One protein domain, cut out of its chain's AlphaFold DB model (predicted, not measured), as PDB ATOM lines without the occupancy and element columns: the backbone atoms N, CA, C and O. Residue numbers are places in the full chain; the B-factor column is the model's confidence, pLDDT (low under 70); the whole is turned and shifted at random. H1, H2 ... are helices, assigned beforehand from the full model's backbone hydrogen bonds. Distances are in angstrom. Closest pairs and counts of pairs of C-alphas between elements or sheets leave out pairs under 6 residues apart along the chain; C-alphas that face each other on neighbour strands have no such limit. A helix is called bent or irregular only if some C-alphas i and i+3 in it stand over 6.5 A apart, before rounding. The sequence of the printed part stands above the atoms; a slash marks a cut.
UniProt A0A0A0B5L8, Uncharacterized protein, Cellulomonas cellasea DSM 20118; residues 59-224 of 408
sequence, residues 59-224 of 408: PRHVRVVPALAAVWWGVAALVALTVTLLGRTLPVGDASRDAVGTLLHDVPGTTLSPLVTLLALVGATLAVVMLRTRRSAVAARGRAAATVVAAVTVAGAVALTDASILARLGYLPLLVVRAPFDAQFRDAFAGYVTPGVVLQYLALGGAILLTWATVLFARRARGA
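Overview. This is residues 59 to 224 of the 408 residues of an uncharacterized protein of Cellulomonas cellasea DSM 20118 (UniProt A0A0A0B5L8). Four long helices, H1, H2, H3 and H6, run up and down as a bundle, and H4 and H5 make a small head beyond the end of the bundle where H3 ends and H6 begins. The long link of residues 86 to 108 loops over the same end. The printed part has 166 residues with six named helices, H1 to H6 in order along the chain, and no named strand; the class is all helix. It is only just compact, close to loose, with a radius of gyration of the C-alphas of 18.0 A, and elongated, spanning 59 by 38 by 23 A.

Along the chain. H1, residues 61 to 85, begins at C-alpha 61 (72.750, 30.999, 96.260) and is 34.9 A long from first to last C-alpha. H2, residues 109 to 132, is 33.9 A long, and H3, residues 140 to 159, is 28.6 A. H4, residues 164 to 181, is 24.2 A long, with C-alpha 181 at (39.565, 51.401, 91.266). It is irregular, its C-alphas 170 and 173 being 7.1 A apart, and has a kink of 57 degrees near residue 174. H5, residues 184 to 190, is 10.0 A long. H6, residues 195 to 220, is 36.9 A long and ends at C-alpha 220 (77.539, 18.178, 96.219).

Arrangement. H1 and H2 form a helical hairpin and touch at a shallow tilt of 30 degrees; their closest C-alphas, of Ala 77 and Ala 120, are 4.6 A apart. H2 and H3 form a second hairpin, at a shallow tilt of 34.9 degrees, only just short of steep; they touch closest at the C-alphas of Gly 123 and Thr 153, 6.2 A apart. H3 and H6 touch and run opposite ways at 16 degrees, a shallow tilt, with the C-alphas of Val 154 and Ala 207 closest at 4.9 A. H1, with residues 62 to 73 alone, touches H6 at a steep tilt of 41 degrees, opposite ways; the closest C-alphas, of Pro 66 and Ala 213, are 4.8 A apart. H2, with residues 123 to 131 alone, touches H6 at 28 degrees, a shallow tilt, the same way; the closest C-alphas, of Met 130 and Phe 217, are 6.0 A apart. H1 and H3 are apart. H4 touches H5, closest at the C-alphas of Ala 179 and Phe 185, 4.5 A apart, and is near H6. In H3, H5 and H6 every O i to N i+4 pair is within hydrogen-bond range; H1 has 19 of 21, H2 18 of 20 and H4 10 of 14.

Size, cuts and confidence. The two C-alphas farthest apart, of Ala 139 and Phe 181, are 59.3 A apart. The printed part has no cut. The link from H1 to H2 is long, 23 residues. Mean pLDDT of the printed part is 90.0; residues 97 to 102 and 135 to 137 are under 70.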
ATOM      1  N   PRO A  59      78.549  30.997  93.305       86.38
ATOM      2  CA  PRO A  59      77.573  32.070  93.460       86.38
ATOM      3  C   PRO A  59      76.799  31.943  94.779       86.38
ATOM      4  O   PRO A  59      76.486  30.838  95.230       86.38
ATOM      5  N   ARG A  60      76.446  33.093  95.381       90.19
ATOM      6  CA  ARG A  60      75.903  33.194  96.754       90.19
ATOM      7  C   ARG A  60      74.763  32.205  97.053       90.19
ATOM      8  O   ARG A  60      74.733  31.650  98.149       90.19
ATOM      9  N   HIS A  61      73.882  31.922  96.087       88.62
ATOM     10  CA  HIS A  61      72.750  30.999  96.260       88.62
ATOM     11  C   HIS A  61      73.159  29.586  96.720       88.62
ATOM     12  O   HIS A  61      72.418  28.972  97.479       88.62
ATOM     13  N   VAL A  62      74.349  29.090  96.350       89.69
ATOM     14  CA  VAL A  62      74.839  27.752  96.753       89.69
ATOM     15  C   VAL A  62      75.011  27.639  98.277       89.69
ATOM     16  O   VAL A  62      74.868  26.552  98.835       89.69
ATOM     17  N   ARG A  63      75.286  28.764  98.953       89.25
ATOM     18  CA  ARG A  63      75.385  28.858 100.421       89.25
ATOM     19  C   ARG A  63      74.085  29.353 101.060       89.25
ATOM     20  O   ARG A  63      73.683  28.827 102.090       89.25
ATOM     21  N   VAL A  64      73.432  30.344 100.446       93.81
ATOM     22  CA  VAL A  64      72.233  30.992 101.004       93.81
ATOM     23  C   VAL A  64      71.012  30.072 100.976       93.81
ATOM     24  O   VAL A  64      70.304  30.016 101.971       93.81
ATOM     25  N   VAL A  65      70.765  29.319  99.897       94.75
ATOM     26  CA  VAL A  65      69.530  28.519  99.771       94.75
ATOM     27  C   VAL A  65      69.426  27.405 100.824       94.75
ATOM     28  O   VAL A  65      68.384  27.332 101.469       94.75
ATOM     29  N   PRO A  66      70.462  26.580 101.095       93.88
ATOM     30  CA  PRO A  66      70.369  25.567 102.151       93.88
ATOM     31  C   PRO A  66      70.225  26.166 103.559       93.88
ATOM     32  O   PRO A  66      69.564  25.572 104.406       93.88
ATOM     33  N   ALA A  67      70.803  27.348 103.809       95.62
ATOM     34  CA  ALA A  67      70.633  28.062 105.074       95.62
ATOM     35  C   ALA A  67      69.213  28.637 105.217       95.62
ATOM     36  O   ALA A  67      68.582  28.456 106.254       95.62
ATOM     37  N   LEU A  68      68.681  29.259 104.159       97.25
ATOM     38  CA  LEU A  68      67.317  29.785 104.116       97.25
ATOM     39  C   LEU A  68      66.279  28.665 104.266       97.25
ATOM     40  O   LEU A  68      65.328  28.835 105.017       97.25
ATOM     41  N   ALA A  69      66.488  27.506 103.633       97.25
ATOM     42  CA  ALA A  69      65.640  26.331 103.828       97.25
ATOM     43  C   ALA A  69      65.649  25.852 105.293       97.25
ATOM     44  O   ALA A  69      64.586  25.607 105.856       97.25
ATOM     45  N   ALA A  70      66.821  25.774 105.933       97.25
ATOM     46  CA  ALA A  70      66.926  25.377 107.338       97.25
ATOM     47  C   ALA A  70      66.249  26.378 108.295       97.25
ATOM     48  O   ALA A  70      65.575  25.957 109.232       97.25
ATOM     49  N   VAL A  71      66.375  27.687 108.042       98.00
ATOM     50  CA  VAL A  71      65.678  28.731 108.816       98.00
ATOM     51  C   VAL A  71      64.167  28.668 108.590       98.00
ATOM     52  O   VAL A  71      63.417  28.654 109.559       98.00
ATOM     53  N   TRP A  72      63.712  28.578 107.337       98.31
ATOM     54  CA  TRP A  72      62.292  28.534 106.975       98.31
ATOM     55  C   TRP A  72      61.566  27.367 107.641       98.31
ATOM     56  O   TRP A  72      60.574  27.559 108.341       98.31
ATOM     57  N   TRP A  73      62.103  26.157 107.476       98.19
ATOM     58  CA  TRP A  73      61.524  24.958 108.072       98.19
ATOM     59  C   TRP A  73      61.682  24.931 109.595       98.19
ATOM     60  O   TRP A  73      60.775  24.470 110.279       98.19
ATOM     61  N   GLY A  74      62.769  25.482 110.149       97.94
ATOM     62  CA  GLY A  74      62.936  25.638 111.597       97.94
ATOM     63  C   GLY A  74      61.907  26.582 112.230       97.94
ATOM     64  O   GLY A  74      61.338  26.254 113.268       97.94
ATOM     65  N   VAL A  75      61.614  27.717 111.586       98.12
ATOM     66  CA  VAL A  75      60.564  28.656 112.024       98.12
ATOM     67  C   VAL A  75      59.178  28.031 111.870       98.12
ATOM     68  O   VAL A  75      58.387  28.096 112.806       98.12
ATOM     69  N   ALA A  76      58.895  27.365 110.744       97.31
ATOM     70  CA  ALA A  76      57.629  26.656 110.545       97.31
ATOM     71  C   ALA A  76      57.408  25.562 111.607       97.31
ATOM     72  O   ALA A  76      56.319  25.465 112.167       97.31
ATOM     73  N   ALA A  77      58.450  24.790 111.936       97.62
ATOM     74  CA  ALA A  77      58.400  23.766 112.975       97.62
ATOM     75  C   ALA A  77      58.166  24.359 114.368       97.62
ATOM     76  O   ALA A  77      57.345  23.833 115.114       97.62
ATOM     77  N   LEU A  78      58.838  25.466 114.705       97.88
ATOM     78  CA  LEU A  78      58.631  26.167 115.973       97.88
ATOM     79  C   LEU A  78      57.193  26.689 116.098       97.88
ATOM     80  O   LEU A  78      56.543  26.430 117.104       97.88
ATOM     81  N   VAL A  79      56.674  27.367 115.068       97.06
ATOM     82  CA  VAL A  79      55.305  27.912 115.069       97.06
ATOM     83  C   VAL A  79      54.262  26.795 115.166       97.06
ATOM     84  O   VAL A  79      53.376  26.873 116.014       97.06
ATOM     85  N   ALA A  80      54.381  25.740 114.355       95.88
ATOM     86  CA  ALA A  80      53.455  24.607 114.377       95.88
ATOM     87  C   ALA A  80      53.472  23.872 115.733       95.88
ATOM     88  O   ALA A  80      52.413  23.567 116.288       95.88
ATOM     89  N   LEU A  81      54.663  23.677 116.315       96.69
ATOM     90  CA  LEU A  81      54.831  23.078 117.637       96.69
ATOM     91  C   LEU A  81      54.220  23.951 118.740       96.69
ATOM     92  O   LEU A  81      53.483  23.433 119.571       96.69
ATOM     93  N   THR A  82      54.464  25.265 118.738       97.06
ATOM     94  CA  THR A  82      53.864  26.186 119.716       97.06
ATOM     95  C   THR A  82      52.339  26.229 119.601       97.06
ATOM     96  O   THR A  82      51.665  26.195 120.625       97.06
ATOM     97  N   VAL A  83      51.777  26.251 118.387       95.12
ATOM     98  CA  VAL A  83      50.317  26.192 118.171       95.12
ATOM     99  C   VAL A  83      49.735  24.891 118.736       95.12
ATOM    100  O   VAL A  83      48.817  24.941 119.555       95.12
ATOM    101  N   THR A  84      50.333  23.749 118.387       93.62
ATOM    102  CA  THR A  84      49.883  22.418 118.830       93.62
ATOM    103  C   THR A  84      49.998  22.243 120.352       93.62
ATOM    104  O   THR A  84      49.061  21.762 120.985       93.62
ATOM    105  N   LEU A  85      51.102  22.681 120.972       95.00
ATOM    106  CA  LEU A  85      51.303  22.608 122.430       95.00
ATOM    107  C   LEU A  85      50.380  23.547 123.223       95.00
ATOM    108  O   LEU A  85      50.089  23.271 124.383       95.00
ATOM    109  N   LEU A  86      49.896  24.632 122.613       95.75
ATOM    110  CA  LEU A  86      48.890  25.526 123.201       95.75
ATOM    111  C   LEU A  86      47.446  25.016 123.019       95.75
ATOM    112  O   LEU A  86      46.506  25.758 123.310       95.75
ATOM    113  N   GLY A  87      47.250  23.795 122.505       90.81
ATOM    114  CA  GLY A  87      45.925  23.230 122.231       90.81
ATOM    115  C   GLY A  87      45.158  23.961 121.124       90.81
ATOM    116  O   GLY A  87      43.935  23.858 121.054       90.81
ATOM    117  N   ARG A  88      45.854  24.732 120.278       93.19
ATOM    118  CA  ARG A  88      45.268  25.477 119.159       93.19
ATOM    119  C   ARG A  88      45.457  24.707 117.856       93.19
ATOM    120  O   ARG A  88      46.413  23.951 117.700       93.19
ATOM    121  N   THR A  89      44.567  24.944 116.900       92.69
ATOM    122  CA  THR A  89      44.684  24.419 115.538       92.69
ATOM    123  C   THR A  89      45.413  25.401 114.621       92.69
ATOM    124  O   THR A  89      45.314  26.622 114.764       92.69
ATOM    125  N   LEU A  90      46.160  24.859 113.660       90.81
ATOM    126  CA  LEU A  90      46.569  25.580 112.457       90.81
ATOM    127  C   LEU A  90      45.363  25.715 111.504       90.81
ATOM    128  O   LEU A  90      44.455  24.884 111.562       90.81
ATOM    129  N   PRO A  91      45.347  26.711 110.597       90.88
ATOM    130  CA  PRO A  91      44.323  26.816 109.560       90.88
ATOM    131  C   PRO A  91      44.580  25.764 108.465       90.88
ATOM    132  O   PRO A  91      45.147  26.061 107.416       90.88
ATOM    133  N   VAL A  92      44.182  24.521 108.740       87.94
ATOM    134  CA  VAL A  92      44.288  23.342 107.862       87.94
ATOM    135  C   VAL A  92      43.044  22.466 108.016       87.94
ATOM    136  O   VAL A  92      42.497  22.383 109.113       87.94
ATOM    137  N   GLY A  93      42.623  21.804 106.935       86.31
ATOM    138  CA  GLY A  93      41.396  21.000 106.920       86.31
ATOM    139  C   GLY A  93      40.159  21.831 107.255       86.31
ATOM    140  O   GLY A  93      40.048  22.974 106.799       86.31
ATOM    141  N   ASP A  94      39.276  21.287 108.090       84.69
ATOM    142  CA  ASP A  94      38.034  21.935 108.543       84.69
ATOM    143  C   ASP A  94      38.263  23.298 109.233       84.69
ATOM    144  O   ASP A  94      37.454  24.221 109.118       84.69
ATOM    145  N   ALA A  95      39.412  23.475 109.889       84.19
ATOM    146  CA  ALA A  95      39.800  24.708 110.567       84.19
ATOM    147  C   ALA A  95      40.188  25.844 109.597       84.19
ATOM    148  O   ALA A  95      40.364  26.988 110.028       84.19
ATOM    149  N   SER A  96      40.320  25.563 108.296       81.25
ATOM    150  CA  SER A  96      40.556  26.569 107.259       81.25
ATOM    151  C   SER A  96      39.281  26.855 106.468       81.25
ATOM    152  O   SER A  96      38.934  26.136 105.535       81.25
ATOM    153  N   ARG A  97      38.636  27.988 106.767       69.12
ATOM    154  CA  ARG A  97      37.430  28.463 106.057       69.12
ATOM    155  C   ARG A  97      37.628  28.653 104.545       69.12
ATOM    156  O   ARG A  97      36.656  28.626 103.805       69.12
ATOM    157  N   ASP A  98      38.872  28.823 104.100       67.62
ATOM    158  CA  ASP A  98      39.231  29.027 102.691       67.62
ATOM    159  C   ASP A  98      39.609  27.724 101.955       67.62
ATOM    160  O   ASP A  98      39.978  27.779 100.784       67.62
ATOM    161  N   ALA A  99      39.586  26.563 102.625       59.38
ATOM    162  CA  ALA A  99      40.166  25.300 102.135       59.38
ATOM    163  C   ALA A  99      39.256  24.476 101.199       59.38
ATOM    164  O   ALA A  99      39.397  23.250 101.113       59.38
ATOM    165  N   VAL A 100      38.342  25.146 100.494       54.78
ATOM    166  CA  VAL A 100      37.413  24.544  99.527       54.78
ATOM    167  C   VAL A 100      38.218  23.877  98.403       54.78
ATOM    168  O   VAL A 100      38.851  24.551  97.592       54.78
ATOM    169  N   GLY A 101      38.220  22.541  98.373       60.72
ATOM    170  CA  GLY A 101      39.005  21.745  97.419       60.72
ATOM    171  C   GLY A 101      40.436  21.387  97.860       60.72
ATOM    172  O   GLY A 101      41.224  20.918  97.032       60.72
ATOM    173  N   THR A 102      40.804  21.565  99.135       65.75
ATOM    174  CA  THR A 102      42.016  20.913  99.676       65.75
ATOM    175  C   THR A 102      41.816  19.402  99.806       65.75
ATOM    176  O   THR A 102      40.750  18.936 100.193       65.75
ATOM    177  N   LEU A 103      42.884  18.629  99.574       73.25
ATOM    178  CA  LEU A 103      42.927  17.162  99.742       73.25
ATOM    179  C   LEU A 103      42.552  16.653 101.143       73.25
ATOM    180  O   LEU A 103      42.391  15.454 101.347       73.25
ATOM    181  N   LEU A 104      42.554  17.553 102.122       80.81
ATOM    182  CA  LEU A 104      42.465  17.261 103.545       80.81
ATOM    183  C   LEU A 104      41.311  18.038 104.196       80.81
ATOM    184  O   LEU A 104      41.302  18.168 105.417       80.81
ATOM    185  N   HIS A 105      40.378  18.583 103.402       81.19
ATOM    186  CA  HIS A 105      39.308  19.462 103.885       81.19
ATOM    187  C   HIS A 105      38.461  18.798 104.979       81.19
ATOM    188  O   HIS A 105      38.267  19.386 106.037       81.19
ATOM    189  N   ASP A 106      38.062  17.543 104.765       83.69
ATOM    190  CA  ASP A 106      37.224  16.772 105.693       83.69
ATOM    191  C   ASP A 106      37.998  16.216 106.905       83.69
ATOM    192  O   ASP A 106      37.424  15.548 107.767       83.69
ATOM    193  N   VAL A 107      39.316  16.443 106.980       87.75
ATOM    194  CA  VAL A 107      40.156  15.950 108.077       87.75
ATOM    195  C   VAL A 107      40.239  17.015 109.175       87.75
ATOM    196  O   VAL A 107      40.702  18.125 108.900       87.75
ATOM    197  N   PRO A 108      39.883  16.694 110.436       90.38
ATOM    198  CA  PRO A 108      39.908  17.667 111.521       90.38
ATOM    199  C   PRO A 108      41.268  18.342 111.711       90.38
ATOM    200  O   PRO A 108      42.306  17.681 111.839       90.38
ATOM    201  N   GLY A 109      41.265  19.668 111.825       88.38
ATOM    202  CA  GLY A 109      42.450  20.494 112.045       88.38
ATOM    203  C   GLY A 109      43.187  20.150 113.344       88.38
ATOM    204  O   GLY A 109      44.399  20.349 113.440       88.38
ATOM    205  N   THR A 110      42.488  19.566 114.323       90.31
ATOM    206  CA  THR A 110      43.058  18.981 115.552       90.31
ATOM    207  C   THR A 110      43.948  17.767 115.272       90.31
ATOM    208  O   THR A 110      44.981  17.613 115.920       90.31
ATOM    209  N   THR A 111      43.604  16.952 114.273       92.56
ATOM    210  CA  THR A 111      44.394  15.805 113.796       92.56
ATOM    211  C   THR A 111      45.501  16.250 112.837       92.56
ATOM    212  O   THR A 111      46.621  15.741 112.901       92.56
ATOM    213  N   LEU A 112      45.234  17.232 111.968       91.75
ATOM    214  CA  LEU A 112      46.227  17.731 111.009       91.75
ATOM    215  C   LEU A 112      47.348  18.552 111.665       91.75
ATOM    216  O   LEU A 112      48.504  18.402 111.279       91.75
ATOM    217  N   SER A 113      47.059  19.393 112.661       93.94
ATOM    218  CA  SER A 113      48.063  20.270 113.300       93.94
ATOM    219  C   SER A 113      49.311  19.535 113.842       93.94
ATOM    220  O   SER A 113      50.430  19.959 113.519       93.94
ATOM    221  N   PRO A 114      49.201  18.409 114.583       95.19
ATOM    222  CA  PRO A 114      50.373  17.627 114.985       95.19
ATOM    223  C   PRO A 114      51.077  16.938 113.803       95.19
ATOM    224  O   PRO A 114      52.303  16.822 113.819       95.19
ATOM    225  N   LEU A 115      50.357  16.540 112.745       95.19
ATOM    226  CA  LEU A 115      50.965  15.966 111.534       95.19
ATOM    227  C   LEU A 115      51.766  17.013 110.742       95.19
ATOM    228  O   LEU A 115      52.888  16.734 110.317       95.19
ATOM    229  N   VAL A 116      51.251  18.240 110.618       95.12
ATOM    230  CA  VAL A 116      51.970  19.392 110.044       95.12
ATOM    231  C   VAL A 116      53.189  19.753 110.897       95.12
ATOM    232  O   VAL A 116      54.254  20.046 110.356       95.12
ATOM    233  N   THR A 117      53.077  19.661 112.223       96.81
ATOM    234  CA  THR A 117      54.207  19.852 113.148       96.81
ATOM    235  C   THR A 117      55.302  18.804 112.927       96.81
ATOM    236  O   THR A 117      56.475  19.158 112.800       96.81
ATOM    237  N   LEU A 118      54.938  17.522 112.810       97.31
ATOM    238  CA  LEU A 118      55.877  16.437 112.507       97.31
ATOM    239  C   LEU A 118      56.545  16.632 111.135       97.31
ATOM    240  O   LEU A 118      57.770  16.554 111.034       97.31
ATOM    241  N   LEU A 119      55.761  16.950 110.102       97.38
ATOM    242  CA  LEU A 119      56.248  17.271 108.757       97.38
ATOM    243  C   LEU A 119      57.268  18.423 108.789       97.38
ATOM    244  O   LEU A 119      58.332  18.337 108.173       97.38
ATOM    245  N   ALA A 120      56.969  19.479 109.550       97.69
ATOM    246  CA  ALA A 120      57.842  20.634 109.701       97.69
ATOM    247  C   ALA A 120      59.156  20.286 110.425       97.69
ATOM    248  O   ALA A 120      60.232  20.678 109.965       97.69
ATOM    249  N   LEU A 121      59.098  19.492 111.500       98.00
ATOM    250  CA  LEU A 121      60.277  18.994 112.224       98.00
ATOM    251  C   LEU A 121      61.168  18.098 111.344       98.00
ATOM    252  O   LEU A 121      62.397  18.225 111.376       98.00
ATOM    253  N   VAL A 122      60.574  17.233 110.513       98.00
ATOM    254  CA  VAL A 122      61.305  16.401 109.539       98.00
ATOM    255  C   VAL A 122      61.980  17.268 108.469       98.00
ATOM    256  O   VAL A 122      63.167  17.087 108.194       98.00
ATOM    257  N   GLY A 123      61.283  18.268 107.920       97.38
ATOM    258  CA  GLY A 123      61.877  19.211 106.968       97.38
ATOM    259  C   GLY A 123      63.013  20.046 107.569       97.38
ATOM    260  O   GLY A 123      64.062  20.207 106.939       97.38
ATOM    261  N   ALA A 124      62.856  20.513 108.812       97.88
ATOM    262  CA  ALA A 124      63.863  21.298 109.524       97.88
ATOM    263  C   ALA A 124      65.132  20.480 109.809       97.88
ATOM    264  O   ALA A 124      66.243  20.911 109.484       97.88
ATOM    265  N   THR A 125      64.976  19.276 110.366       97.25
ATOM    266  CA  THR A 125      66.102  18.373 110.651       97.25
ATOM    267  C   THR A 125      66.822  17.952 109.370       97.25
ATOM    268  O   THR A 125      68.052  18.045 109.310       97.25
ATOM    269  N   LEU A 126      66.090  17.598 108.309       96.88
ATOM    270  CA  LEU A 126      66.673  17.269 107.007       96.88
ATOM    271  C   LEU A 126      67.448  18.449 106.398       96.88
ATOM    272  O   LEU A 126      68.576  18.267 105.934       96.88
ATOM    273  N   ALA A 127      66.888  19.662 106.425       96.44
ATOM    274  CA  ALA A 127      67.560  20.855 105.914       96.44
ATOM    275  C   ALA A 127      68.853  21.167 106.694       96.44
ATOM    276  O   ALA A 127      69.888  21.441 106.079       96.44
ATOM    277  N   VAL A 128      68.839  21.044 108.028       96.12
ATOM    278  CA  VAL A 128      70.032  21.209 108.879       96.12
ATOM    279  C   VAL A 128      71.091  20.137 108.595       96.12
ATOM    280  O   VAL A 128      72.277  20.468 108.515       96.12
ATOM    281  N   VAL A 129      70.696  18.876 108.386       93.75
ATOM    282  CA  VAL A 129      71.615  17.800 107.973       93.75
ATOM    283  C   VAL A 129      72.253  18.140 106.622       93.75
ATOM    284  O   VAL A 129      73.476  18.262 106.540       93.75
ATOM    285  N   MET A 130      71.454  18.406 105.582       93.81
ATOM    286  CA  MET A 130      71.957  18.729 104.236       93.81
ATOM    287  C   MET A 130      72.834  19.998 104.183       93.81
ATOM    288  O   MET A 130      73.709  20.110 103.316       93.81
ATOM    289  N   LEU A 131      72.620  20.946 105.102       92.31
ATOM    290  CA  LEU A 131      73.453  22.135 105.292       92.31
ATOM    291  C   LEU A 131      74.808  21.802 105.945       92.31
ATOM    292  O   LEU A 131      75.835  22.322 105.506       92.31
ATOM    293  N   ARG A 132      74.827  20.945 106.977       90.31
ATOM    294  CA  ARG A 132      76.042  20.594 107.742       90.31
ATOM    295  C   ARG A 132      76.927  19.551 107.045       90.31
ATOM    296  O   ARG A 132      78.142  19.547 107.253       90.31
ATOM    297  N   THR A 133      76.360  18.672 106.220       86.19
ATOM    298  CA  THR A 133      77.092  17.562 105.588       86.19
ATOM    299  C   THR A 133      78.086  18.020 104.503       86.19
ATOM    300  O   THR A 133      77.726  18.672 103.519       86.19
ATOM    301  N   ARG A 134      79.361  17.620 104.651       77.31
ATOM    302  CA  ARG A 134      80.468  17.924 103.719       77.31
ATOM    303  C   ARG A 134      80.585  16.898 102.574       77.31
ATOM    304  O   ARG A 134      80.126  15.765 102.693       77.31
ATOM    305  N   ARG A 135      81.242  17.297 101.470       67.75
ATOM    306  CA  ARG A 135      81.329  16.553 100.187       67.75
ATOM    307  C   ARG A 135      81.728  15.075 100.305       67.75
ATOM    308  O   ARG A 135      81.124  14.251  99.632       67.75
ATOM    309  N   SER A 136      82.719  14.746 101.132       57.81
ATOM    310  CA  SER A 136      83.305  13.398 101.230       57.81
ATOM    311  C   SER A 136      82.534  12.417 102.122       57.81
ATOM    312  O   SER A 136      82.831  11.229 102.103       57.81
ATOM    313  N   ALA A 137      81.554  12.878 102.906       60.44
ATOM    314  CA  ALA A 137      81.010  12.108 104.029       60.44
ATOM    315  C   ALA A 137      79.777  11.236 103.703       60.44
ATOM    316  O   ALA A 137      79.207  10.639 104.613       60.44
ATOM    317  N   VAL A 138      79.307  11.184 102.446       70.69
ATOM    318  CA  VAL A 138      77.970  10.634 102.126       70.69
ATOM    319  C   VAL A 138      78.021   9.413 101.213       70.69
ATOM    320  O   VAL A 138      78.126   9.523  99.989       70.69
ATOM    321  N   ALA A 139      77.839   8.235 101.812       76.38
ATOM    322  CA  ALA A 139      77.589   6.996 101.081       76.38
ATOM    323  C   ALA A 139      76.323   7.094 100.205       76.38
ATOM    324  O   ALA A 139      75.373   7.816 100.521       76.38
ATOM    325  N   ALA A 140      76.268   6.314  99.119       79.69
ATOM    326  CA  ALA A 140      75.164   6.356  98.154       79.69
ATOM    327  C   ALA A 140      73.773   6.175  98.793       79.69
ATOM    328  O   ALA A 140      72.842   6.894  98.428       79.69
ATOM    329  N   ARG A 141      73.662   5.287  99.792       79.19
ATOM    330  CA  ARG A 141      72.432   5.037 100.561       79.19
ATOM    331  C   ARG A 141      71.960   6.278 101.330       79.19
ATOM    332  O   ARG A 141      70.787   6.618 101.252       79.19
ATOM    333  N   GLY A 142      72.870   7.009 101.982       84.62
ATOM    334  CA  GLY A 142      72.543   8.250 102.698       84.62
ATOM    335  C   GLY A 142      72.053   9.365 101.766       84.62
ATOM    336  O   GLY A 142      71.128  10.096 102.111       84.62
ATOM    337  N   ARG A 143      72.601   9.445 100.544       86.88
ATOM    338  CA  ARG A 143      72.098  10.364  99.504       86.88
ATOM    339  C   ARG A 143      70.672  10.006  99.087       86.88
ATOM    340  O   ARG A 143      69.839  10.899  99.008       86.88
ATOM    341  N   ALA A 144      70.413   8.720  98.837       89.12
ATOM    342  CA  ALA A 144      69.099   8.224  98.437       89.12
ATOM    343  C   ALA A 144      68.043   8.471  99.528       89.12
ATOM    344  O   ALA A 144      67.005   9.063  99.238       89.12
ATOM    345  N   ALA A 145      68.348   8.120 100.783       91.69
ATOM    346  CA  ALA A 145      67.474   8.366 101.929       91.69
ATOM    347  C   ALA A 145      67.120   9.857 102.067       91.69
ATOM    348  O   ALA A 145      65.942  10.201 102.086       91.69
ATOM    349  N   ALA A 146      68.112  10.754 102.051       92.81
ATOM    350  CA  ALA A 146      67.869  12.196 102.120       92.81
ATOM    351  C   ALA A 146      67.002  12.718 100.956       92.81
ATOM    352  O   ALA A 146      66.151  13.578 101.172       92.81
ATOM    353  N   THR A 147      67.163  12.190  99.733       94.12
ATOM    354  CA  THR A 147      66.285  12.555  98.604       94.12
ATOM    355  C   THR A 147      64.867  11.991  98.718       94.12
ATOM    356  O   THR A 147      63.936  12.656  98.277       94.12
ATOM    357  N   VAL A 148      64.680  10.812  99.323       96.19
ATOM    358  CA  VAL A 148      63.349  10.223  99.553       96.19
ATOM    359  C   VAL A 148      62.611  10.973 100.662       96.19
ATOM    360  O   VAL A 148      61.476  11.384 100.449       96.19
ATOM    361  N   VAL A 149      63.261  11.250 101.799       96.94
ATOM    362  CA  VAL A 149      62.651  12.049 102.880       96.94
ATOM    363  C   VAL A 149      62.329  13.464 102.389       96.94
ATOM    364  O   VAL A 149      61.250  13.972 102.686       96.94
ATOM    365  N   ALA A 150      63.194  14.078 101.570       97.00
ATOM    366  CA  ALA A 150      62.889  15.355 100.921       97.00
ATOM    367  C   ALA A 150      61.642  15.269 100.034       97.00
ATOM    368  O   ALA A 150      60.774  16.127 100.140       97.00
ATOM    369  N   ALA A 151      61.530  14.238  99.190       96.50
ATOM    370  CA  ALA A 151      60.379  14.053  98.308       96.50
ATOM    371  C   ALA A 151      59.073  13.839  99.092       96.50
ATOM    372  O   ALA A 151      58.070  14.460  98.758       96.50
ATOM    373  N   VAL A 152      59.094  13.040 100.166       96.88
ATOM    374  CA  VAL A 152      57.935  12.839 101.057       96.88
ATOM    375  C   VAL A 152      57.560  14.135 101.782       96.88
ATOM    376  O   VAL A 152      56.389  14.494 101.827       96.88
ATOM    377  N   THR A 153      58.544  14.886 102.284       97.25
ATOM    378  CA  THR A 153      58.306  16.168 102.972       97.25
ATOM    379  C   THR A 153      57.742  17.230 102.018       97.25
ATOM    380  O   THR A 153      56.837  17.978 102.377       97.25
ATOM    381  N   VAL A 154      58.244  17.276 100.780       96.88
ATOM    382  CA  VAL A 154      57.735  18.144  99.707       96.88
ATOM    383  C   VAL A 154      56.319  17.740  99.297       96.88
ATOM    384  O   VAL A 154      55.463  18.611  99.194       96.88
ATOM    385  N   ALA A 155      56.046  16.445  99.114       94.00
ATOM    386  CA  ALA A 155      54.710  15.952  98.781       94.00
ATOM    387  C   ALA A 155      53.695  16.281  99.889       94.00
ATOM    388  O   ALA A 155      52.634  16.818  99.591       94.00
ATOM    389  N   GLY A 156      54.054  16.058 101.158       93.44
ATOM    390  CA  GLY A 156      53.228  16.442 102.305       93.44
ATOM    391  C   GLY A 156      52.963  17.948 102.368       93.44
ATOM    392  O   GLY A 156      51.834  18.352 102.612       93.44
ATOM    393  N   ALA A 157      53.962  18.789 102.080       94.50
ATOM    394  CA  ALA A 157      53.782  20.243 102.061       94.50
ATOM    395  C   ALA A 157      52.890  20.726 100.909       94.50
ATOM    396  O   ALA A 157      52.110  21.653 101.098       94.50
ATOM    397  N   VAL A 158      52.972  20.098  99.731       92.94
ATOM    398  CA  VAL A 158      52.081  20.412  98.601       92.94
ATOM    399  C   VAL A 158      50.669  19.855  98.835       92.94
ATOM    400  O   VAL A 158      49.708  20.475  98.397       92.94
ATOM    401  N   ALA A 159      50.510  18.766  99.592       90.38
ATOM    402  CA  ALA A 159      49.199  18.241  99.984       90.38
ATOM    403  C   ALA A 159      48.427  19.144 100.972       90.38
ATOM    404  O   ALA A 159      47.217  18.994 101.118       90.38
ATOM    405  N   LEU A 160      49.102  20.110 101.610       90.62
ATOM    406  CA  LEU A 160      48.466  21.200 102.366       90.62
ATOM    407  C   LEU A 160      47.957  22.337 101.462       90.62
ATOM    408  O   LEU A 160      47.483  23.345 101.980       90.62
ATOM    409  N   THR A 161      48.094  22.218 100.136       90.81
ATOM    410  CA  THR A 161      47.730  23.250  99.155       90.81
ATOM    411  C   THR A 161      46.791  22.699  98.083       90.81
ATOM    412  O   THR A 161      46.778  21.494  97.839       90.81
ATOM    413  N   ASP A 162      45.998  23.566  97.453       87.25
ATOM    414  CA  ASP A 162      44.865  23.167  96.603       87.25
ATOM    415  C   ASP A 162      44.883  23.765  95.181       87.25
ATOM    416  O   ASP A 162      45.777  24.519  94.781       87.25
ATOM    417  N   ALA A 163      43.851  23.432  94.398       87.31
ATOM    418  CA  ALA A 163      43.605  24.004  93.076       87.31
ATOM    419  C   ALA A 163      43.370  25.527  93.074       87.31
ATOM    420  O   ALA A 163      43.615  26.179  92.050       87.31
ATOM    421  N   SER A 164      42.965  26.127  94.199       87.19
ATOM    422  CA  SER A 164      42.798  27.578  94.293       87.19
ATOM    423  C   SER A 164      44.133  28.308  94.131       87.19
ATOM    424  O   SER A 164      44.126  29.421  93.621       87.19
ATOM    425  N   ILE A 165      45.288  27.694  94.423       90.81
ATOM    426  CA  ILE A 165      46.611  28.276  94.114       90.81
ATOM    427  C   ILE A 165      46.773  28.574  92.614       90.81
ATOM    428  O   ILE A 165      47.280  29.638  92.245       90.81
ATOM    429  N   LEU A 166      46.308  27.676  91.739       90.56
ATOM    430  CA  LEU A 166      46.359  27.872  90.288       90.56
ATOM    431  C   LEU A 166      45.351  28.937  89.831       90.56
ATOM    432  O   LEU A 166      45.704  29.814  89.039       90.56
ATOM    433  N   ALA A 167      44.127  28.909  90.368       88.06
ATOM    434  CA  ALA A 167      43.102  29.914  90.073       88.06
ATOM    435  C   ALA A 167      43.531  31.322  90.530       88.06
ATOM    436  O   ALA A 167      43.446  32.279  89.759       88.06
ATOM    437  N   ARG A 168      44.078  31.441  91.746       90.38
ATOM    438  CA  ARG A 168      44.648  32.673  92.315       90.38
ATOM    439  C   ARG A 168      45.757  33.226  91.428       90.38
ATOM    440  O   ARG A 168      45.752  34.413  91.119       90.38
ATOM    441  N   LEU A 169      46.675  32.377  90.960       89.44
ATOM    442  CA  LEU A 169      47.740  32.793  90.043       89.44
ATOM    443  C   LEU A 169      47.192  33.317  88.699       89.44
ATOM    444  O   LEU A 169      47.763  34.254  88.142       89.44
ATOM    445  N   GLY A 170      46.090  32.747  88.199       86.69
ATOM    446  CA  GLY A 170      45.409  33.197  86.978       86.69
ATOM    447  C   GLY A 170      44.634  34.512  87.134       86.69
ATOM    448  O   GLY A 170      44.684  35.355  86.241       86.69
ATOM    449  N   TYR A 171      43.959  34.722  88.268       86.31
ATOM    450  CA  TYR A 171      43.180  35.940  88.539       86.31
ATOM    451  C   TYR A 171      44.009  37.111  89.092       86.31
ATOM    452  O   TYR A 171      43.593  38.266  88.956       86.31
ATOM    453  N   LEU A 172      45.186  36.858  89.675       89.31
ATOM    454  CA  LEU A 172      46.045  37.890  90.270       89.31
ATOM    455  C   LEU A 172      46.323  39.095  89.341       89.31
ATOM    456  O   LEU A 172      46.206  40.221  89.827       89.31
ATOM    457  N   PRO A 173      46.627  38.946  88.030       87.00
ATOM    458  CA  PRO A 173      46.852  40.097  87.149       87.00
ATOM    459  C   PRO A 173      45.615  40.993  86.990       87.00
ATOM    460  O   PRO A 173      45.751  42.212  86.930       87.00
ATOM    461  N   LEU A 174      44.411  40.406  86.958       85.56
ATOM    462  CA  LEU A 174      43.152  41.151  86.878       85.56
ATOM    463  C   LEU A 174      42.900  41.929  88.176       85.56
ATOM    464  O   LEU A 174      42.585  43.115  88.127       85.56
ATOM    465  N   LEU A 175      43.089  41.279  89.327       87.44
ATOM    466  CA  LEU A 175      42.895  41.891  90.645       87.44
ATOM    467  C   LEU A 175      43.890  43.025  90.907       87.44
ATOM    468  O   LEU A 175      43.471  44.098  91.327       87.44
ATOM    469  N   VAL A 176      45.176  42.841  90.586       89.50
ATOM    470  CA  VAL A 176      46.205  43.892  90.731       89.50
ATOM    471  C   VAL A 176      45.873  45.141  89.902       89.50
ATOM    472  O   VAL A 176      46.174  46.251  90.336       89.50
ATOM    473  N   VAL A 177      45.230  44.984  88.740       88.56
ATOM    474  CA  VAL A 177      44.815  46.112  87.886       88.56
ATOM    475  C   VAL A 177      43.474  46.720  88.317       88.56
ATOM    476  O   VAL A 177      43.317  47.934  88.224       88.56
ATOM    477  N   ARG A 178      42.504  45.918  88.778       87.06
ATOM    478  CA  ARG A 178      41.137  46.381  89.102       87.06
ATOM    479  C   ARG A 178      40.966  46.889  90.534       87.06
ATOM    480  O   ARG A 178      40.274  47.883  90.729       87.06
ATOM    481  N   ALA A 179      41.592  46.251  91.524       89.62
ATOM    482  CA  ALA A 179      41.403  46.575  92.940       89.62
ATOM    483  C   ALA A 179      41.656  48.061  93.301       89.62
ATOM    484  O   ALA A 179      40.887  48.607  94.087       89.62
ATOM    485  N   PRO A 180      42.637  48.786  92.722       92.31
ATOM    486  CA  PRO A 180      42.809  50.213  93.019       92.31
ATOM    487  C   PRO A 180      41.606  51.105  92.661       92.31
ATOM    488  O   PRO A 180      41.530  52.228  93.153       92.31
ATOM    489  N   PHE A 181      40.680  50.625  91.823       92.56
ATOM    490  CA  PHE A 181      39.565  51.401  91.266       92.56
ATOM    491  C   PHE A 181      38.176  50.890  91.683       92.56
ATOM    492  O   PHE A 181      37.179  51.543  91.390       92.56
ATOM    493  N   ASP A 182      38.096  49.740  92.356       89.31
ATOM    494  CA  ASP A 182      36.846  49.013  92.603       89.31
ATOM    495  C   ASP A 182      36.834  48.426  94.029       89.31
ATOM    496  O   ASP A 182      37.882  48.096  94.586       89.31
ATOM    497  N   ALA A 183      35.664  48.346  94.666       90.50
ATOM    498  CA  ALA A 183      35.497  47.716  95.978       90.50
ATOM    499  C   ALA A 183      35.473  46.183  95.879       90.50
ATOM    500  O   ALA A 183      36.236  45.520  96.580       90.50
ATOM    501  N   GLN A 184      34.711  45.623  94.937       87.44
ATOM    502  CA  GLN A 184      34.532  44.176  94.789       87.44
ATOM    503  C   GLN A 184      35.871  43.470  94.518       87.44
ATOM    504  O   GLN A 184      36.168  42.425  95.095       87.44
ATOM    505  N   PHE A 185      36.733  44.079  93.695       86.56
ATOM    506  CA  PHE A 185      38.073  43.548  93.423       86.56
ATOM    507  C   PHE A 185      39.066  43.756  94.587       86.56
ATOM    508  O   PHE A 185      40.060  43.032  94.647       86.56
ATOM    509  N   ARG A 186      38.820  44.677  95.535       90.81
ATOM    510  CA  ARG A 186      39.601  44.767  96.791       90.81
ATOM    511  C   ARG A 186      39.203  43.688  97.780       90.81
ATOM    512  O   ARG A 186      40.088  43.046  98.340       90.81
ATOM    513  N   ASP A 187      37.910  43.445  97.941       88.31
ATOM    514  CA  ASP A 187      37.416  42.423  98.863       88.31
ATOM    515  C   ASP A 187      37.810  41.019  98.364       88.31
ATOM    516  O   ASP A 187      38.333  40.202  99.125       88.31
ATOM    517  N   ALA A 188      37.740  40.784  97.048       86.62
ATOM    518  CA  ALA A 188      38.304  39.590  96.417       86.62
ATOM    519  C   ALA A 188      39.836  39.468  96.588       86.62
ATOM    520  O   ALA A 188      40.355  38.357  96.710       86.62
ATOM    521  N   PHE A 189      40.579  40.583  96.634       88.06
ATOM    522  CA  PHE A 189      42.020  40.578  96.922       88.06
ATOM    523  C   PHE A 189      42.321  40.302  98.408       88.06
ATOM    524  O   PHE A 189      43.314  39.641  98.710       88.06
ATOM    525  N   ALA A 190      41.457  40.709  99.344       87.94
ATOM    526  CA  ALA A 190      41.594  40.357 100.761       87.94
ATOM    527  C   ALA A 190      41.560  38.829 100.982       87.94
ATOM    528  O   ALA A 190      42.305  38.301 101.812       87.94
ATOM    529  N   GLY A 191      40.812  38.100 100.145       87.19
ATOM    530  CA  GLY A 191      40.818  36.633 100.087       87.19
ATOM    531  C   GLY A 191      42.175  35.985  99.754       87.19
ATOM    532  O   GLY A 191      42.303  34.767  99.856       87.19
ATOM    533  N   TYR A 192      43.203  36.753  99.366       89.81
ATOM    534  CA  TYR A 192      44.563  36.256  99.100       89.81
ATOM    535  C   TYR A 192      45.479  36.310 100.331       89.81
ATOM    536  O   TYR A 192      46.571  35.745 100.280       89.81
ATOM    537  N   VAL A 193      45.072  36.982 101.413       90.56
ATOM    538  CA  VAL A 193      45.896  37.194 102.622       90.56
ATOM    539  C   VAL A 193      45.284  36.586 103.890       90.56
ATOM    540  O   VAL A 193      45.706  36.901 105.002       90.56
ATOM    541  N   THR A 194      44.304  35.691 103.742       90.38
ATOM    542  CA  THR A 194      43.700  34.962 104.865       90.38
ATOM    543  C   THR A 194      44.685  33.950 105.482       90.38
ATOM    544  O   THR A 194      45.620  33.505 104.806       90.38
ATOM    545  N   PRO A 195      44.508  33.536 106.754       90.31
ATOM    546  CA  PRO A 195      45.476  32.674 107.440       90.31
ATOM    547  C   PRO A 195      45.733  31.323 106.756       90.31
ATOM    548  O   PRO A 195      46.881  30.882 106.716       90.31
ATOM    549  N   GLY A 196      44.697  30.684 106.197       89.44
ATOM    550  CA  GLY A 196      44.841  29.422 105.463       89.44
ATOM    551  C   GLY A 196      45.634  29.605 104.170       89.44
ATOM    552  O   GLY A 196      46.595  28.884 103.916       89.44
ATOM    553  N   VAL A 197      45.313  30.638 103.390       89.81
ATOM    554  CA  VAL A 197      45.979  30.935 102.110       89.81
ATOM    555  C   VAL A 197      47.441  31.344 102.313       89.81
ATOM    556  O   VAL A 197      48.325  30.884 101.586       89.81
ATOM    557  N   VAL A 198      47.729  32.129 103.354       92.44
ATOM    558  CA  VAL A 198      49.106  32.446 103.763       92.44
ATOM    559  C   VAL A 198      49.863  31.175 104.159       92.44
ATOM    560  O   VAL A 198      51.009  31.008 103.738       92.44
ATOM    561  N   LEU A 199      49.240  30.242 104.891       92.69
ATOM    562  CA  LEU A 199      49.860  28.951 105.205       92.69
ATOM    563  C   LEU A 199      50.162  28.137 103.934       92.69
ATOM    564  O   LEU A 199      51.253  27.574 103.836       92.69
ATOM    565  N   GLN A 200      49.269  28.131 102.939       92.69
ATOM    566  CA  GLN A 200      49.521  27.452 101.662       92.69
ATOM    567  C   GLN A 200      50.724  28.044 100.914       92.69
ATOM    568  O   GLN A 200      51.608  27.304 100.470       92.69
ATOM    569  N   TYR A 201      50.823  29.375 100.823       93.56
ATOM    570  CA  TYR A 201      51.997  30.029 100.233       93.56
ATOM    571  C   TYR A 201      53.283  29.714 101.015       93.56
ATOM    572  O   TYR A 201      54.341  29.510 100.409       93.56
ATOM    573  N   LEU A 202      53.210  29.629 102.349       95.62
ATOM    574  CA  LEU A 202      54.350  29.271 103.196       95.62
ATOM    575  C   LEU A 202      54.790  27.808 103.002       95.62
ATOM    576  O   LEU A 202      55.995  27.529 102.949       95.62
ATOM    577  N   ALA A 203      53.837  26.888 102.841       95.00
ATOM    578  CA  ALA A 203      54.091  25.478 102.555       95.00
ATOM    579  C   ALA A 203      54.726  25.291 101.166       95.00
ATOM    580  O   ALA A 203      55.774  24.650 101.051       95.00
ATOM    581  N   LEU A 204      54.177  25.934 100.128       94.69
ATOM    582  CA  LEU A 204      54.723  25.897  98.766       94.69
ATOM    583  C   LEU A 204      56.121  26.540  98.687       94.69
ATOM    584  O   LEU A 204      57.034  25.973  98.079       94.69
ATOM    585  N   GLY A 205      56.335  27.676  99.359       95.88
ATOM    586  CA  GLY A 205      57.657  28.297  99.492       95.88
ATOM    587  C   GLY A 205      58.668  27.379 100.190       95.88
ATOM    588  O   GLY A 205      59.797  27.215  99.716       95.88
ATOM    589  N   GLY A 206      58.241  26.700 101.259       96.81
ATOM    590  CA  GLY A 206      59.042  25.700 101.967       96.81
ATOM    591  C   GLY A 206      59.398  24.498 101.091       96.81
ATOM    592  O   GLY A 206      60.557  24.075 101.079       96.81
ATOM    593  N   ALA A 207      58.442  23.992 100.311       96.94
ATOM    594  CA  ALA A 207      58.635  22.899  99.362       96.94
ATOM    595  C   ALA A 207      59.644  23.260  98.254       96.94
ATOM    596  O   ALA A 207      60.538  22.466  97.944       96.94
ATOM    597  N   ILE A 208      59.567  24.478  97.703       95.62
ATOM    598  CA  ILE A 208      60.522  24.997  96.708       95.62
ATOM    599  C   ILE A 208      61.931  25.124  97.312       95.62
ATOM    600  O   ILE A 208      62.904  24.648  96.717       95.62
ATOM    601  N   LEU A 209      62.053  25.717  98.506       96.94
ATOM    602  CA  LEU A 209      63.334  25.873  99.207       96.94
ATOM    603  C   LEU A 209      63.977  24.522  99.548       96.94
ATOM    604  O   LEU A 209      65.175  24.343  99.313       96.94
ATOM    605  N   LEU A 210      63.192  23.564 100.051       97.50
ATOM    606  CA  LEU A 210      63.673  22.222 100.376       97.50
ATOM    607  C   LEU A 210      64.110  21.478  99.110       97.50
ATOM    608  O   LEU A 210      65.233  20.986  99.065       97.50
ATOM    609  N   THR A 211      63.299  21.499  98.046       96.88
ATOM    610  CA  THR A 211      63.649  20.904  96.743       96.88
ATOM    611  C   THR A 211      64.967  21.464  96.202       96.88
ATOM    612  O   THR A 211      65.850  20.705  95.792       96.88
ATOM    613  N   TRP A 212      65.156  22.788  96.237       95.88
ATOM    614  CA  TRP A 212      66.391  23.414  95.757       95.88
ATOM    615  C   TRP A 212      67.596  23.058  96.648       95.88
ATOM    616  O   TRP A 212      68.660  22.704  96.128       95.88
ATOM    617  N   ALA A 213      67.432  23.049  97.975       96.19
ATOM    618  CA  ALA A 213      68.463  22.588  98.906       96.19
ATOM    619  C   ALA A 213      68.838  21.109  98.675       96.19
ATOM    620  O   ALA A 213      70.027  20.781  98.634       96.19
ATOM    621  N   THR A 214      67.859  20.234  98.429       96.31
ATOM    622  CA  THR A 214      68.062  18.817  98.091       96.31
ATOM    623  C   THR A 214      68.787  18.645  96.759       96.31
ATOM    624  O   THR A 214      69.695  17.820  96.670       96.31
ATOM    625  N   VAL A 215      68.477  19.446  95.733       95.06
ATOM    626  CA  VAL A 215      69.214  19.432  94.456       95.06
ATOM    627  C   VAL A 215      70.673  19.867  94.646       95.06
ATOM    628  O   VAL A 215      71.574  19.233  94.091       95.06
ATOM    629  N   LEU A 216      70.936  20.903  95.452       94.00
ATOM    630  CA  LEU A 216      72.302  21.342  95.776       94.00
ATOM    631  C   LEU A 216      73.073  20.262  96.556       94.00
ATOM    632  O   LEU A 216      74.198  19.923  96.184       94.00
ATOM    633  N   PHE A 217      72.451  19.669  97.578       93.12
ATOM    634  CA  PHE A 217      73.009  18.562  98.359       93.12
ATOM    635  C   PHE A 217      73.296  17.327  97.493       93.12
ATOM    636  O   PHE A 217      74.403  16.790  97.528       93.12
ATOM    637  N   ALA A 218      72.348  16.908  96.652       92.06
ATOM    638  CA  ALA A 218      72.500  15.748  95.778       92.06
ATOM    639  C   ALA A 218      73.601  15.947  94.722       92.06
ATOM    640  O   ALA A 218      74.280  14.982  94.374       92.06
ATOM    641  N   ARG A 219      73.826  17.178  94.236       91.56
ATOM    642  CA  ARG A 219      74.985  17.513  93.385       91.56
ATOM    643  C   ARG A 219      76.290  17.421  94.179       91.56
ATOM    644  O   ARG A 219      77.159  16.632  93.809       91.56
ATOM    645  N   ARG A 220      76.378  18.143  95.306       89.50
ATOM    646  CA  ARG A 220      77.539  18.178  96.219       89.50
ATOM    647  C   ARG A 220      78.009  16.777  96.604       89.50
ATOM    648  O   ARG A 220      79.187  16.461  96.481       89.50
ATOM    649  N   ALA A 221      77.078  15.939  97.047       88.81
ATOM    650  CA  ALA A 221      77.352  14.596  97.543       88.81
ATOM    651  C   ALA A 221      77.639  13.575  96.422       88.81
ATOM    652  O   ALA A 221      78.087  12.469  96.714       88.81
ATOM    653  N   ARG A 222      77.401  13.919  95.147       87.06
ATOM    654  CA  ARG A 222      77.830  13.148  93.962       87.06
ATOM    655  C   ARG A 222      79.154  13.653  93.362       87.06
ATOM    656  O   ARG A 222      79.529  13.185  92.297       87.06
ATOM    657  N   GLY A 223      79.819  14.636  93.978       86.62
ATOM    658  CA  GLY A 223      81.015  15.285  93.414       86.62
ATOM    659  C   GLY A 223      80.736  16.230  92.234       86.62
ATOM    660  O   GLY A 223      81.659  16.841  91.704       86.62
ATOM    661  N   ALA A 224      79.473  16.404  91.834       90.06
ATOM    662  CA  ALA A 224      79.103  17.279  90.729       90.06
ATOM    663  C   ALA A 224      79.160  18.762  91.134       90.06
ATOM    664  O   ALA A 224      78.871  19.128  92.278       90.06
TER     665      ALA A 224